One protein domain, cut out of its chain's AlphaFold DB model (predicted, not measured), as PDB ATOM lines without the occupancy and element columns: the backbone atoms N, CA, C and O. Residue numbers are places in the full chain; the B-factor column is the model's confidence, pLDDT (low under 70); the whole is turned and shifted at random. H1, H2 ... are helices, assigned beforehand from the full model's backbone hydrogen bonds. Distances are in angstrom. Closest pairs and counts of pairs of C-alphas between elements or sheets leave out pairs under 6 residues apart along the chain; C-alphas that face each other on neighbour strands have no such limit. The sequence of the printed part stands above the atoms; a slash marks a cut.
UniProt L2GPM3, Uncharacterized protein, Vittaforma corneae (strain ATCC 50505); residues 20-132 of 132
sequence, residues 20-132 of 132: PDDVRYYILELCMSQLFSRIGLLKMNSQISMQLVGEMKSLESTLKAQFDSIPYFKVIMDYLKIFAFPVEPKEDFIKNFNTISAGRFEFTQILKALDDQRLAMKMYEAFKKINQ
ATOM      1  N   PRO A  20      17.992 176.412 117.637       87.50
ATOM      2  CA  PRO A  20      18.776 176.258 118.856       87.50
ATOM      3  C   PRO A  20      19.044 174.784 119.207       87.50
ATOM      4  O   PRO A  20      18.203 173.911 118.968       87.50
ATOM      5  N   ASP A  21      20.218 174.491 119.765       84.81
ATOM      6  CA  ASP A  21      20.632 173.110 120.044       84.81
ATOM      7  C   ASP A  21      19.728 172.407 121.062       84.81
ATOM      8  O   ASP A  21      19.442 171.223 120.906       84.81
ATOM      9  N   ASP A  22      19.207 173.123 122.054       88.38
ATOM     10  CA  ASP A  22      18.211 172.618 123.004       88.38
ATOM     11  C   ASP A  22      16.934 172.147 122.296       88.38
ATOM     12  O   ASP A  22      16.423 171.064 122.588       88.38
ATOM     13  N   VAL A  23      16.468 172.893 121.291       89.38
ATOM     14  CA  VAL A  23      15.331 172.488 120.453       89.38
ATOM     15  C   VAL A  23      15.680 171.247 119.627       89.38
ATOM     16  O   VAL A  23      14.866 170.326 119.529       89.38
ATOM     17  N   ARG A  24      16.895 171.163 119.067       87.12
ATOM     18  CA  ARG A  24      17.361 169.972 118.328       87.12
ATOM     19  C   ARG A  24      17.420 168.735 119.230       87.12
ATOM     20  O   ARG A  24      16.960 167.668 118.820       87.12
ATOM     21  N   TYR A  25      17.940 168.875 120.449       90.19
ATOM     22  CA  TYR A  25      17.988 167.804 121.446       90.19
ATOM     23  C   TYR A  25      16.588 167.371 121.883       90.19
ATOM     24  O   TYR A  25      16.320 166.171 121.917       90.19
ATOM     25  N   TYR A  26      15.678 168.315 122.134       91.50
ATOM     26  CA  TYR A  26      14.285 168.013 122.470       91.50
ATOM     27  C   TYR A  26      13.588 167.215 121.359       91.50
ATOM     28  O   TYR A  26      12.905 166.223 121.618       91.50
ATOM     29  N   ILE A  27      13.794 167.603 120.098       90.62
ATOM     30  CA  ILE A  27      13.235 166.874 118.956       90.62
ATOM     31  C   ILE A  27      13.830 165.466 118.865       90.62
ATOM     32  O   ILE A  27      13.089 164.502 118.673       90.62
ATOM     33  N   LEU A  28      15.148 165.322 119.038       92.12
ATOM     34  CA  LEU A  28      15.794 164.012 119.064       92.12
ATOM     35  C   LEU A  28      15.228 163.135 120.190       92.12
ATOM     36  O   LEU A  28      14.930 161.964 119.962       92.12
ATOM     37  N   GLU A  29      15.040 163.694 121.381       94.19
ATOM     38  CA  GLU A  29      14.438 163.005 122.517       94.19
ATOM     39  C   GLU A  29      13.028 162.499 122.194       94.19
ATOM     40  O   GLU A  29      12.724 161.319 122.406       94.19
ATOM     41  N   LEU A  30      12.196 163.355 121.593       94.38
ATOM     42  CA  LEU A  30      10.850 162.996 121.157       94.38
ATOM     43  C   LEU A  30      10.880 161.862 120.125       94.38
ATOM     44  O   LEU A  30      10.134 160.888 120.254       94.38
ATOM     45  N   CYS A  31      11.765 161.947 119.131       92.75
ATOM     46  CA  CYS A  31      11.949 160.898 118.134       92.75
ATOM     47  C   CYS A  31      12.352 159.572 118.794       92.75
ATOM     48  O   CYS A  31      11.702 158.551 118.565       92.75
ATOM     49  N   MET A  32      13.379 159.569 119.646       95.31
ATOM     50  CA  MET A  32      13.860 158.354 120.311       95.31
ATOM     51  C   MET A  32      12.788 157.725 121.213       95.31
ATOM     52  O   MET A  32      12.639 156.502 121.230       95.31
ATOM     53  N   SER A  33      11.982 158.543 121.895       95.06
ATOM     54  CA  SER A  33      10.837 158.085 122.691       95.06
ATOM     55  C   SER A  33       9.745 157.436 121.829       95.06
ATOM     56  O   SER A  33       9.263 156.337 122.129       95.06
ATOM     57  N   GLN A  34       9.396 158.056 120.696       94.88
ATOM     58  CA  GLN A  34       8.444 157.484 119.739       94.88
ATOM     59  C   GLN A  34       8.958 156.179 119.123       94.88
ATOM     60  O   GLN A  34       8.196 155.222 118.971       94.88
ATOM     61  N   LEU A  35      10.247 156.123 118.785       94.31
ATOM     62  CA  LEU A  35      10.895 154.915 118.287       94.31
ATOM     63  C   LEU A  35      10.798 153.791 119.314       94.31
ATOM     64  O   LEU A  35      10.372 152.687 118.973       94.31
ATOM     65  N   PHE A  36      11.132 154.078 120.573       95.25
ATOM     66  CA  PHE A  36      11.072 153.071 121.620       95.25
ATOM     67  C   PHE A  36       9.643 152.583 121.859       95.25
ATOM     68  O   PHE A  36       9.411 151.383 121.969       95.25
ATOM     69  N   SER A  37       8.672 153.497 121.833       93.81
ATOM     70  CA  SER A  37       7.252 153.158 121.943       93.81
ATOM     71  C   SER A  37       6.812 152.195 120.839       93.81
ATOM     72  O   SER A  37       6.131 151.211 121.112       93.81
ATOM     73  N   ARG A  38       7.245 152.423 119.591       93.44
ATOM     74  CA  ARG A  38       6.959 151.515 118.467       93.44
ATOM     75  C   ARG A  38       7.634 150.158 118.632       93.44
ATOM     76  O   ARG A  38       6.990 149.146 118.384       93.44
ATOM     77  N   ILE A  39       8.890 150.133 119.078       94.50
ATOM     78  CA  ILE A  39       9.613 148.895 119.404       94.50
ATOM     79  C   ILE A  39       8.861 148.107 120.487       94.50
ATOM     80  O   ILE A  39       8.689 146.900 120.353       94.50
ATOM     81  N   GLY A  40       8.358 148.779 121.525       91.25
ATOM     82  CA  GLY A  40       7.608 148.157 122.620       91.25
ATOM     83  C   GLY A  40       6.285 147.501 122.206       91.25
ATOM     84  O   GLY A  40       5.769 146.664 122.942       91.25
ATOM     85  N   LEU A  41       5.744 147.838 121.031       91.38
ATOM     86  CA  LEU A  41       4.529 147.225 120.481       91.38
ATOM     87  C   LEU A  41       4.802 145.963 119.652       91.38
ATOM     88  O   LEU A  41       3.860 145.269 119.267       91.38
ATOM     89  N   LEU A  42       6.066 145.663 119.347       92.44
ATOM     90  CA  LEU A  42       6.421 144.507 118.533       92.44
ATOM     91  C   LEU A  42       6.396 143.219 119.352       92.44
ATOM     92  O   LEU A  42       6.778 143.187 120.523       92.44
ATOM     93  N   LYS A  43       6.001 142.133 118.684       92.69
ATOM     94  CA  LYS A  43       6.277 140.783 119.165       92.69
ATOM     95  C   LYS A  43       7.732 140.445 118.880       92.69
ATOM     96  O   LYS A  43       8.199 140.559 117.750       92.69
ATOM     97  N   MET A  44       8.447 140.095 119.937       92.25
ATOM     98  CA  MET A  44       9.885 139.925 119.959       92.25
ATOM     99  C   MET A  44      10.256 138.450 119.974       92.25
ATOM    100  O   MET A  44       9.719 137.641 120.735       92.25
ATOM    101  N   ASN A  45      11.254 138.146 119.158       91.00
ATOM    102  CA  ASN A  45      12.061 136.940 119.207       91.00
ATOM    103  C   ASN A  45      13.531 137.334 118.963       91.00
ATOM    104  O   ASN A  45      13.831 138.506 118.701       91.00
ATOM    105  N   SER A  46      14.447 136.368 119.040       91.88
ATOM    106  CA  SER A  46      15.884 136.628 118.881       91.88
ATOM    107  C   SER A  46      16.237 137.231 117.526       91.88
ATOM    108  O   SER A  46      17.037 138.161 117.464       91.88
ATOM    109  N   GLN A  47      15.607 136.768 116.445       93.31
ATOM    110  CA  GLN A  47      15.854 137.276 115.099       93.31
ATOM    111  C   GLN A  47      15.447 138.751 114.964       93.31
ATOM    112  O   GLN A  47      16.263 139.572 114.546       93.31
ATOM    113  N   ILE A  48      14.216 139.092 115.358       94.00
ATOM    114  CA  ILE A  48      13.697 140.469 115.310       94.00
ATOM    115  C   ILE A  48      14.552 141.378 116.194       94.00
ATOM    116  O   ILE A  48      14.948 142.464 115.770       94.00
ATOM    117  N   SER A  49      14.889 140.921 117.400       95.38
ATOM    118  CA  SER A  49      15.732 141.683 118.317       95.38
ATOM    119  C   SER A  49      17.114 141.973 117.730       95.38
ATOM    120  O   SER A  49      17.541 143.126 117.708       95.38
ATOM    121  N   MET A  50      17.805 140.959 117.198       95.19
ATOM    122  CA  MET A  50      19.131 141.141 116.602       95.19
ATOM    123  C   MET A  50      19.101 142.083 115.395       95.19
ATOM    124  O   MET A  50      20.005 142.908 115.247       95.19
ATOM    125  N   GLN A  51      18.057 142.002 114.566       95.69
ATOM    126  CA  GLN A  51      17.861 142.941 113.465       95.69
ATOM    127  C   GLN A  51      17.728 144.378 113.988       95.69
ATOM    128  O   GLN A  51      18.467 145.259 113.550       95.69
ATOM    129  N   LEU A  52      16.847 144.611 114.966       96.31
ATOM    130  CA  LEU A  52      16.649 145.934 115.563       96.31
ATOM    131  C   LEU A  52      17.919 146.451 116.247       96.31
ATOM    132  O   LEU A  52      18.220 147.634 116.150       96.31
ATOM    133  N   VAL A  53      18.708 145.586 116.889       96.62
ATOM    134  CA  VAL A  53      20.022 145.950 117.447       96.62
ATOM    135  C   VAL A  53      20.960 146.465 116.352       96.62
ATOM    136  O   VAL A  53      21.657 147.458 116.563       96.62
ATOM    137  N   GLY A  54      20.989 145.810 115.189       95.19
ATOM    138  CA  GLY A  54      21.765 146.265 114.034       95.19
ATOM    139  C   GLY A  54      21.288 147.620 113.512       95.19
ATOM    140  O   GLY A  54      22.094 148.534 113.330       95.19
ATOM    141  N   GLU A  55      19.974 147.775 113.342       94.88
ATOM    142  CA  GLU A  55      19.352 149.026 112.895       94.88
ATOM    143  C   GLU A  55      19.632 150.180 113.880       94.88
ATOM    144  O   GLU A  55      20.034 151.266 113.462       94.88
ATOM    145  N   MET A  56      19.545 149.930 115.192       95.62
ATOM    146  CA  MET A  56      19.865 150.912 116.234       95.62
ATOM    147  C   MET A  56      21.338 151.326 116.216       95.62
ATOM    148  O   MET A  56      21.633 152.511 116.340       95.62
ATOM    149  N   LYS A  57      22.279 150.393 116.027       94.75
ATOM    150  CA  LYS A  57      23.710 150.733 115.906       94.75
ATOM    151  C   LYS A  57      24.001 151.597 114.676       94.75
ATOM    152  O   LYS A  57      24.801 152.526 114.757       94.75
ATOM    153  N   SER A  58      23.343 151.312 113.552       92.44
ATOM    154  CA  SER A  58      23.450 152.136 112.341       92.44
ATOM    155  C   SER A  58      22.916 153.555 112.579       92.44
ATOM    156  O   SER A  58      23.565 154.547 112.231       92.44
ATOM    157  N   LEU A  59      21.771 153.659 113.267       92.31
ATOM    158  CA  LEU A  59      21.211 154.942 113.677       92.31
ATOM    159  C   LEU A  59      22.177 155.694 114.602       92.31
ATOM    160  O   LEU A  59      22.481 156.851 114.341       92.31
ATOM    161  N   GLU A  60      22.730 155.042 115.627       93.75
ATOM    162  CA  GLU A  60      23.715 155.647 116.532       93.75
ATOM    163  C   GLU A  60      24.916 156.225 115.787       93.75
ATOM    164  O   GLU A  60      25.306 157.361 116.050       93.75
ATOM    165  N   SER A  61      25.477 155.477 114.834       91.12
ATOM    166  CA  SER A  61      26.602 155.952 114.025       91.12
ATOM    167  C   SER A  61      26.253 157.211 113.229       91.12
ATOM    168  O   SER A  61      27.104 158.082 113.064       91.12
ATOM    169  N   THR A  62      25.014 157.316 112.746       89.19
ATOM    170  CA  THR A  62      24.532 158.486 112.000       89.19
ATOM    171  C   THR A  62      24.330 159.689 112.924       89.19
ATOM    172  O   THR A  62      24.693 160.813 112.583       89.19
ATOM    173  N   LEU A  63      23.774 159.456 114.114       89.19
ATOM    174  CA  LEU A  63      23.448 160.499 115.086       89.19
ATOM    175  C   LEU A  63      24.679 161.073 115.789       89.19
ATOM    176  O   LEU A  63      24.739 162.277 116.023       89.19
ATOM    177  N   LYS A  64      25.686 160.242 116.078       90.12
ATOM    178  CA  LYS A  64      26.936 160.667 116.732       90.12
ATOM    179  C   LYS A  64      27.749 161.679 115.930       90.12
ATOM    180  O   LYS A  64      28.596 162.353 116.496       90.12
ATOM    181  N   ALA A  65      27.490 161.808 114.630       85.94
ATOM    182  CA  ALA A  65      28.092 162.866 113.826       85.94
ATOM    183  C   ALA A  65      27.554 164.268 114.184       85.94
ATOM    184  O   ALA A  65      28.119 165.260 113.735       85.94
ATOM    185  N   GLN A  66      26.447 164.357 114.933       85.56
ATOM    186  CA  GLN A  66      25.702 165.604 115.142       85.56
ATOM    187  C   GLN A  66      25.265 165.861 116.585       85.56
ATOM    188  O   GLN A  66      24.883 166.987 116.898       85.56
ATOM    189  N   PHE A  67      25.293 164.834 117.434       88.12
ATOM    190  CA  PHE A  67      24.891 164.895 118.834       88.12
ATOM    191  C   PHE A  67      25.917 164.152 119.690       88.12
ATOM    192  O   PHE A  67      26.272 163.012 119.386       88.12
ATOM    193  N   ASP A  68      26.344 164.770 120.793       87.94
ATOM    194  CA  ASP A  68      27.317 164.180 121.725       87.94
ATOM    195  C   ASP A  68      26.719 163.012 122.515       87.94
ATOM    196  O   ASP A  68      27.411 162.079 122.929       87.94
ATOM    197  N   SER A  69      25.404 163.056 122.726       90.19
ATOM    198  CA  SER A  69      24.654 162.000 123.389       90.19
ATOM    199  C   SER A  69      23.329 161.751 122.683       90.19
ATOM    200  O   SER A  69      22.700 162.665 122.153       90.19
ATOM    201  N   ILE A  70      22.903 160.488 122.673       93.56
ATOM    202  CA  ILE A  70      21.630 160.085 122.081       93.56
ATOM    203  C   ILE A  70      20.701 159.664 123.222       93.56
ATOM    204  O   ILE A  70      20.988 158.667 123.903       93.56
ATOM    205  N   PRO A  71      19.591 160.384 123.448       92.62
ATOM    206  CA  PRO A  71      18.659 160.074 124.521       92.62
ATOM    207  C   PRO A  71      18.068 158.674 124.339       92.62
ATOM    208  O   PRO A  71      17.848 158.202 123.223       92.62
ATOM    209  N   TYR A  72      17.839 157.987 125.459       94.19
ATOM    210  CA  TYR A  72      17.248 156.643 125.541       94.19
ATOM    211  C   TYR A  72      17.986 155.511 124.814       94.19
ATOM    212  O   TYR A  72      17.598 154.355 124.968       94.19
ATOM    213  N   PHE A  73      19.075 155.783 124.089       95.38
ATOM    214  CA  PHE A  73      19.749 154.784 123.264       95.38
ATOM    215  C   PHE A  73      20.154 153.538 124.060       95.38
ATOM    216  O   PHE A  73      19.808 152.417 123.691       95.38
ATOM    217  N   LYS A  74      20.806 153.732 125.213       94.69
ATOM    218  CA  LYS A  74      21.187 152.632 126.109       94.69
ATOM    219  C   LYS A  74      19.972 151.833 126.592       94.69
ATOM    220  O   LYS A  74      20.026 150.611 126.615       94.69
ATOM    221  N   VAL A  75      18.880 152.510 126.951       95.31
ATOM    222  CA  VAL A  75      17.649 151.860 127.430       95.31
ATOM    223  C   VAL A  75      17.036 150.994 126.330       95.31
ATOM    224  O   VAL A  75      16.731 149.832 126.580       95.31
ATOM    225  N   ILE A  76      16.938 151.516 125.105       96.31
ATOM    226  CA  ILE A  76      16.437 150.769 123.943       96.31
ATOM    227  C   ILE A  76      17.335 149.562 123.659       96.31
ATOM    228  O   ILE A  76      16.845 148.451 123.475       96.31
ATOM    229  N   MET A  77      18.654 149.754 123.661       96.62
ATOM    230  CA  MET A  77      19.609 148.676 123.412       96.62
ATOM    231  C   MET A  77      19.528 147.577 124.468       96.62
ATOM    232  O   MET A  77      19.581 146.399 124.122       96.62
ATOM    233  N   ASP A  78      19.394 147.938 125.741       95.81
ATOM    234  CA  ASP A  78      19.267 146.965 126.822       95.81
ATOM    235  C   ASP A  78      17.922 146.227 126.743       95.81
ATOM    236  O   ASP A  78      17.901 145.007 126.887       95.81
ATOM    237  N   TYR A  79      16.828 146.920 126.399       96.06
ATOM    238  CA  TYR A  79      15.536 146.284 126.117       96.06
ATOM    239  C   TYR A  79      15.653 145.236 125.006       96.06
ATOM    240  O   TYR A  79      15.242 144.094 125.187       96.06
ATOM    241  N   LEU A  80      16.258 145.593 123.870       96.25
ATOM    242  CA  LEU A  80      16.428 144.667 122.752       96.25
ATOM    243  C   LEU A  80      17.313 143.476 123.142       96.25
ATOM    244  O   LEU A  80      16.937 142.329 122.899       96.25
ATOM    245  N   LYS A  81      18.447 143.718 123.811       95.19
ATOM    246  CA  LYS A  81      19.377 142.658 124.235       95.19
ATOM    247  C   LYS A  81      18.721 141.582 125.094       95.19
ATOM    248  O   LYS A  81      19.137 140.437 124.977       95.19
ATOM    249  N   ILE A  82      17.705 141.906 125.898       94.75
ATOM    250  CA  ILE A  82      16.941 140.896 126.656       94.75
ATOM    251  C   ILE A  82      16.399 139.815 125.713       94.75
ATOM    252  O   ILE A  82      16.544 138.628 125.985       94.75
ATOM    253  N   PHE A  83      15.840 140.216 124.571       93.81
ATOM    254  CA  PHE A  83      15.254 139.304 123.584       93.81
ATOM    255  C   PHE A  83      16.271 138.692 122.620       93.81
ATOM    256  O   PHE A  83      15.908 137.797 121.866       93.81
ATOM    257  N   ALA A  84      17.519 139.170 122.599       91.06
ATOM    258  CA  ALA A  84      18.554 138.620 121.723       91.06
ATOM    259  C   ALA A  84      18.994 137.213 122.167       91.06
ATOM    260  O   ALA A  84      19.482 136.432 121.349       91.06
ATOM    261  N   PHE A  85      18.801 136.884 123.446       88.12
ATOM    262  CA  PHE A  85      19.065 135.553 123.975       88.12
ATOM    263  C   PHE A  85      17.912 134.594 123.654       88.12
ATOM    264  O   PHE A  85      16.747 135.004 123.663       88.12
ATOM    265  N   PRO A  86      18.210 133.308 123.405       86.38
ATOM    266  CA  PRO A  86      17.188 132.276 123.357       86.38
ATOM    267  C   PRO A  86      16.336 132.281 124.630       86.38
ATOM    268  O   PRO A  86      16.842 132.445 125.738       86.38
ATOM    269  N   VAL A  87      15.032 132.078 124.458       86.12
ATOM    270  CA  VAL A  87      14.064 131.980 125.563       86.12
ATOM    271  C   VAL A  87      14.146 130.648 126.314       86.12
ATOM    272  O   VAL A  87      13.580 130.514 127.394       86.12
ATOM    273  N   GLU A  88      14.843 129.663 125.749       86.19
ATOM    274  CA  GLU A  88      15.129 128.380 126.382       86.19
ATOM    275  C   GLU A  88      16.650 128.159 126.403       86.19
ATOM    276  O   GLU A  88      17.300 128.401 125.379       86.19
ATOM    277  N   PRO A  89      17.215 127.677 127.524       89.19
ATOM    278  CA  PRO A  89      16.532 127.328 128.776       89.19
ATOM    279  C   PRO A  89      16.059 128.568 129.567       89.19
ATOM    280  O   PRO A  89      16.681 129.632 129.533       89.19
ATOM    281  N   LYS A  90      14.929 128.439 130.276       89.94
ATOM    282  CA  LYS A  90      14.244 129.555 130.969       89.94
ATOM    283  C   LYS A  90      15.128 130.218 132.017       89.94
ATOM    284  O   LYS A  90      15.095 131.434 132.180       89.94
ATOM    285  N   GLU A  91      15.905 129.412 132.728       90.88
ATOM    286  CA  GLU A  91      16.804 129.836 133.796       90.88
ATOM    287  C   GLU A  91      17.842 130.833 133.267       90.88
ATOM    288  O   GLU A  91      18.057 131.889 133.868       90.88
ATOM    289  N   ASP A  92      18.416 130.544 132.097       90.94
ATOM    290  CA  ASP A  92      19.391 131.415 131.445       90.94
ATOM    291  C   ASP A  92      18.733 132.701 130.950       90.94
ATOM    292  O   ASP A  92      19.270 133.790 131.163       90.94
ATOM    293  N   PHE A  93      17.543 132.603 130.352       92.69
ATOM    294  CA  PHE A  93      16.787 133.783 129.936       92.69
ATOM    295  C   PHE A  93      16.493 134.713 131.123       92.69
ATOM    296  O   PHE A  93      16.723 135.919 131.036       92.69
ATOM    297  N   ILE A  94      16.050 134.166 132.258       92.88
ATOM    298  CA  ILE A  94      15.745 134.930 133.479       92.88
ATOM    299  C   ILE A  94      17.006 135.570 134.065       92.88
ATOM    300  O   ILE A  94      16.990 136.749 134.426       92.88
ATOM    301  N   LYS A  95      18.119 134.834 134.123       91.88
ATOM    302  CA  LYS A  95      19.401 135.367 134.599       91.88
ATOM    303  C   LYS A  95      19.905 136.506 133.710       91.88
ATOM    304  O   LYS A  95      20.345 137.541 134.221       91.88
ATOM    305  N   ASN A  96      19.802 136.344 132.391       92.06
ATOM    306  CA  ASN A  96      20.160 137.380 131.425       92.06
ATOM    307  C   ASN A  96      19.237 138.595 131.552       92.06
ATOM    308  O   ASN A  96      19.728 139.722 131.600       92.06
ATOM    309  N   PHE A  97      17.926 138.383 131.699       94.50
ATOM    310  CA  PHE A  97      16.970 139.453 131.974       94.50
ATOM    311  C   PHE A  97      17.360 140.246 133.224       94.50
ATOM    312  O   PHE A  97      17.504 141.462 133.135       94.50
ATOM    313  N   ASN A  98      17.595 139.583 134.361       92.88
ATOM    314  CA  ASN A  98      17.966 140.248 135.612       92.88
ATOM    315  C   ASN A  98      19.246 141.082 135.451       92.88
ATOM    316  O   ASN A  98      19.310 142.228 135.896       92.88
ATOM    317  N   THR A  99      20.239 140.525 134.752       92.81
ATOM    318  CA  THR A  99      21.531 141.178 134.509       92.81
ATOM    319  C   THR A  99      21.394 142.408 133.605       92.81
ATOM    320  O   THR A  99      21.960 143.459 133.896       92.81
ATOM    321  N   ILE A 100      20.642 142.299 132.507       93.94
ATOM    322  CA  ILE A 100      20.537 143.351 131.483       93.94
ATOM    323  C   ILE A 100      19.540 144.439 131.900       93.94
ATOM    324  O   ILE A 100      19.804 145.635 131.736       93.94
ATOM    325  N   SER A 101      18.398 144.030 132.459       91.69
ATOM    326  CA  SER A 101      17.363 144.938 132.953       91.69
ATOM    327  C   SER A 101      17.913 145.826 134.066       91.69
ATOM    328  O   SER A 101      17.680 147.038 134.049       91.69
ATOM    329  N   ALA A 102      18.687 145.250 134.997       88.88
ATOM    330  CA  ALA A 102      19.188 145.941 136.186       88.88
ATOM    331  C   ALA A 102      18.064 146.698 136.930       88.88
ATOM    332  O   ALA A 102      18.236 147.840 137.350       88.88
ATOM    333  N   GLY A 103      16.877 146.081 137.012       88.25
ATOM    334  CA  GLY A 103      15.686 146.645 137.657       88.25
ATOM    335  C   GLY A 103      14.926 147.708 136.852       88.25
ATOM    336  O   GLY A 103      13.972 148.272 137.373       88.25
ATOM    337  N   ARG A 104      15.311 148.001 135.601       91.56
ATOM    338  CA  ARG A 104      14.640 149.032 134.779       91.56
ATOM    339  C   ARG A 104      13.355 148.563 134.107       91.56
ATOM    340  O   ARG A 104      12.510 149.394 133.790       91.56
ATOM    341  N   PHE A 105      13.228 147.267 133.841       92.88
ATOM    342  CA  PHE A 105      12.062 146.691 133.176       92.88
ATOM    343  C   PHE A 105      11.357 145.703 134.088       92.88
ATOM    344  O   PHE A 105      12.004 144.869 134.723       92.88
ATOM    345  N   GLU A 106      10.029 145.745 134.066       92.06
ATOM    346  CA  GLU A 106       9.203 144.742 134.721       92.06
ATOM    347  C   GLU A 106       9.199 143.457 133.897       92.06
ATOM    348  O   GLU A 106       8.951 143.475 132.687       92.06
ATOM    349  N   PHE A 107       9.396 142.308 134.545       92.50
ATOM    350  CA  PHE A 107       9.432 141.033 133.825       92.50
ATOM    351  C   PHE A 107       8.123 140.768 133.064       92.50
ATOM    352  O   PHE A 107       8.127 140.272 131.941       92.50
ATOM    353  N   THR A 108       6.987 141.191 133.625       91.75
ATOM    354  CA  THR A 108       5.674 141.065 132.974       91.75
ATOM    355  C   THR A 108       5.566 141.859 131.668       91.75
ATOM    356  O   THR A 108       4.846 141.433 130.765       91.75
ATOM    357  N   GLN A 109       6.287 142.978 131.525       90.56
ATOM    358  CA  GLN A 109       6.349 143.736 130.272       90.56
ATOM    359  C   GLN A 109       7.118 142.950 129.205       90.56
ATOM    360  O   GLN A 109       6.651 142.837 128.074       90.56
ATOM    361  N   ILE A 110       8.239 142.332 129.590       93.31
ATOM    362  CA  ILE A 110       9.046 141.485 128.700       93.31
ATOM    363  C   ILE A 110       8.235 140.286 128.207       93.31
ATOM    364  O   ILE A 110       8.209 140.002 127.012       93.31
ATOM    365  N   LEU A 111       7.494 139.628 129.100       92.19
ATOM    366  CA  LEU A 111       6.647 138.489 128.745       92.19
ATOM    367  C   LEU A 111       5.528 138.853 127.756       92.19
ATOM    368  O   LEU A 111       5.237 138.082 126.843       92.19
ATOM    369  N   LYS A 112       4.919 140.038 127.891       90.25
ATOM    370  CA  LYS A 112       3.908 140.529 126.935       90.25
ATOM    371  C   LYS A 112       4.488 140.758 125.541       90.25
ATOM    372  O   LYS A 112       3.765 140.590 124.555       90.25
ATOM    373  N   ALA A 113       5.759 141.134 125.463       90.94
ATOM    374  CA  ALA A 113       6.457 141.347 124.207       90.94
ATOM    375  C   ALA A 113       6.903 140.037 123.543       90.94
ATOM    376  O   ALA A 113       7.165 140.053 122.349       90.94
ATOM    377  N   LEU A 114       6.943 138.897 124.243       89.88
ATOM    378  CA  LEU A 114       7.262 137.612 123.612       89.88
ATOM    379  C   LEU A 114       6.209 137.212 122.572       89.88
ATOM    380  O   LEU A 114       5.000 137.384 122.773       89.88
ATOM    381  N   ASP A 115       6.686 136.635 121.473       84.12
ATOM    382  CA  ASP A 115       5.836 136.122 120.396       84.12
ATOM    383  C   ASP A 115       4.980 134.923 120.859       84.12
ATOM    384  O   ASP A 115       3.774 134.874 120.615       84.12
ATOM    385  N   ASP A 116       5.554 134.016 121.661       83.62
ATOM    386  CA  ASP A 116       4.848 132.857 122.222       83.62
ATOM    387  C   ASP A 116       4.269 133.135 123.625       83.62
ATOM    388  O   ASP A 116       4.959 133.116 124.649       83.62
ATOM    389  N   GLN A 117       2.952 133.338 123.687       79.56
ATOM    390  CA  GLN A 117       2.227 133.585 124.939       79.56
ATOM    391  C   GLN A 117       2.061 132.336 125.822       79.56
ATOM    392  O   GLN A 117       1.896 132.465 127.036       79.56
ATOM    393  N   ARG A 118       2.119 131.120 125.261       81.56
ATOM    394  CA  ARG A 118       2.060 129.885 126.066       81.56
ATOM    395  C   ARG A 118       3.356 129.699 126.846       81.56
ATOM    396  O   ARG A 118       3.329 129.244 127.991       81.56
ATOM    397  N   LEU A 119       4.478 130.090 126.245       83.31
ATOM    398  CA  LEU A 119       5.776 130.108 126.907       83.31
ATOM    399  C   LEU A 119       5.827 131.144 128.039       83.31
ATOM    400  O   LEU A 119       6.392 130.868 129.097       83.31
ATOM    401  N   ALA A 120       5.186 132.300 127.851       84.31
ATOM    402  CA  ALA A 120       5.209 133.403 128.808       84.31
ATOM    403  C   ALA A 120       4.723 133.012 130.217       84.31
ATOM    404  O   ALA A 120       5.342 133.393 131.211       84.31
ATOM    405  N   MET A 121       3.659 132.208 130.326       85.31
ATOM    406  CA  MET A 121       3.137 131.767 131.627       85.31
ATOM    407  C   MET A 121       4.129 130.860 132.368       85.31
ATOM    408  O   MET A 121       4.443 131.108 133.531       85.31
ATOM    409  N   LYS A 122       4.698 129.868 131.672       88.19
ATOM    410  CA  LYS A 122       5.728 128.976 132.236       88.19
ATOM    411  C   LYS A 122       6.986 129.748 132.641       88.19
ATOM    412  O   LYS A 122       7.613 129.434 133.649       88.19
ATOM    413  N   MET A 123       7.349 130.768 131.866       90.12
ATOM    414  CA  MET A 123       8.478 131.648 132.158       90.12
ATOM    415  C   MET A 123       8.237 132.481 133.424       90.12
ATOM    416  O   MET A 123       9.140 132.637 134.242       90.12
ATOM    417  N   TYR A 124       7.014 132.980 133.627       91.25
ATOM    418  CA  TYR A 124       6.651 133.718 134.838       91.25
ATOM    419  C   TYR A 124       6.737 132.852 136.101       91.25
ATOM    420  O   TYR A 124       7.236 133.300 137.134       91.25
ATOM    421  N   GLU A 125       6.291 131.597 136.021       90.38
ATOM    422  CA  GLU A 125       6.424 130.637 137.122       90.38
ATOM    423  C   GLU A 125       7.891 130.347 137.456       90.38
ATOM    424  O   GLU A 125       8.265 130.360 138.629       90.38
ATOM    425  N   ALA A 126       8.734 130.131 136.440       90.12
ATOM    426  CA  ALA A 126      10.174 129.947 136.629       90.12
ATOM    427  C   ALA A 126      10.824 131.188 137.265       90.12
ATOM    428  O   ALA A 126      11.599 131.066 138.211       90.12
ATOM    429  N   PHE A 127      10.442 132.388 136.822       92.12
ATOM    430  CA  PHE A 127      10.942 133.647 137.375       92.12
ATOM    431  C   PHE A 127      10.624 133.802 138.861       92.12
ATOM    432  O   PHE A 127      11.501 134.197 139.630       92.12
ATOM    433  N   LYS A 128       9.404 133.451 139.286       92.81
ATOM    434  CA  LYS A 128       9.038 133.468 140.708       92.81
ATOM    435  C   LYS A 128       9.891 132.515 141.539       92.81
ATOM    436  O   LYS A 128      10.307 132.899 142.618       92.81
ATOM    437  N   LYS A 129      10.172 131.310 141.039       91.81
ATOM    438  CA  LYS A 129      10.982 130.314 141.763       91.81
ATOM    439  C   LYS A 129      12.444 130.729 141.937       91.81
ATOM    440  O   LYS A 129      13.059 130.325 142.909       91.81
ATOM    441  N   ILE A 130      13.000 131.479 140.985       88.81
ATOM    442  CA  ILE A 130      14.414 131.897 141.003       88.81
ATOM    443  C   ILE A 130      14.640 133.128 141.890       88.81
ATOM    444  O   ILE A 130      15.732 133.300 142.422       88.81
ATOM    445  N   ASN A 131      13.635 133.999 142.018       82.62
ATOM    446  CA  ASN A 131      13.760 135.296 142.693       82.62
ATOM    447  C   ASN A 131      12.956 135.388 144.008       82.62
ATOM    448  O   ASN A 131      12.727 136.495 144.497       82.62
ATOM    449  N   GLN A 132      12.499 134.253 144.545       67.00
ATOM    450  CA  GLN A 132      11.976 134.098 145.911       67.00
ATOM    451  C   GLN A 132      13.038 133.442 146.786       67.00
ATOM    452  O   GLN A 132      13.143 133.859 147.958       67.00
TER     453      GLN A 132
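Overview. This is residues 20 to 132 of the 132 residues of an uncharacterized protein of Vittaforma corneae (strain ATCC 50505) (UniProt L2GPM3). Four helices, H1 to H4, run nearly along one long axis with H3 in the middle, and a hairpin of H5 and H6 crosses one end. The printed part has 113 residues with six named helices, H1 to H6 in order, and is all helix. It is elongated, 52 by 27 by 20 A, and only just compact, close to loose, with a radius of gyration of the C-alphas of 15.7 A.

Arrangement. Start at H1, residues 21 to 40, which touches no helix. H2, residues 46 to 63, and H3, residues 73 to 84, form a hairpin; their closest C-alphas, Ser 46 and Ala 84, are 4.4 A apart. Lys 90 in H4, residues 90 to 101, has its C-alpha 6.2 A from that of Met 123 in H6, residues 117 to 130, the closest pair; these helices touch about perpendicular, at 78 degrees. Every O i to N i+4 pair is within hydrogen-bond range but in H3, 7 of 8, and H6, 8 of 10.

Along the chain. Find C-alpha 21 at (20.632, 173.110, 120.044); H1 runs 28.3 A from there. H5 is residues 107 to 113. H6 ends at C-alpha 130, (14.414, 131.897, 141.003).

Size, cuts and confidence. The printed part has no cut and no long link; residue 132 has pLDDT under 70.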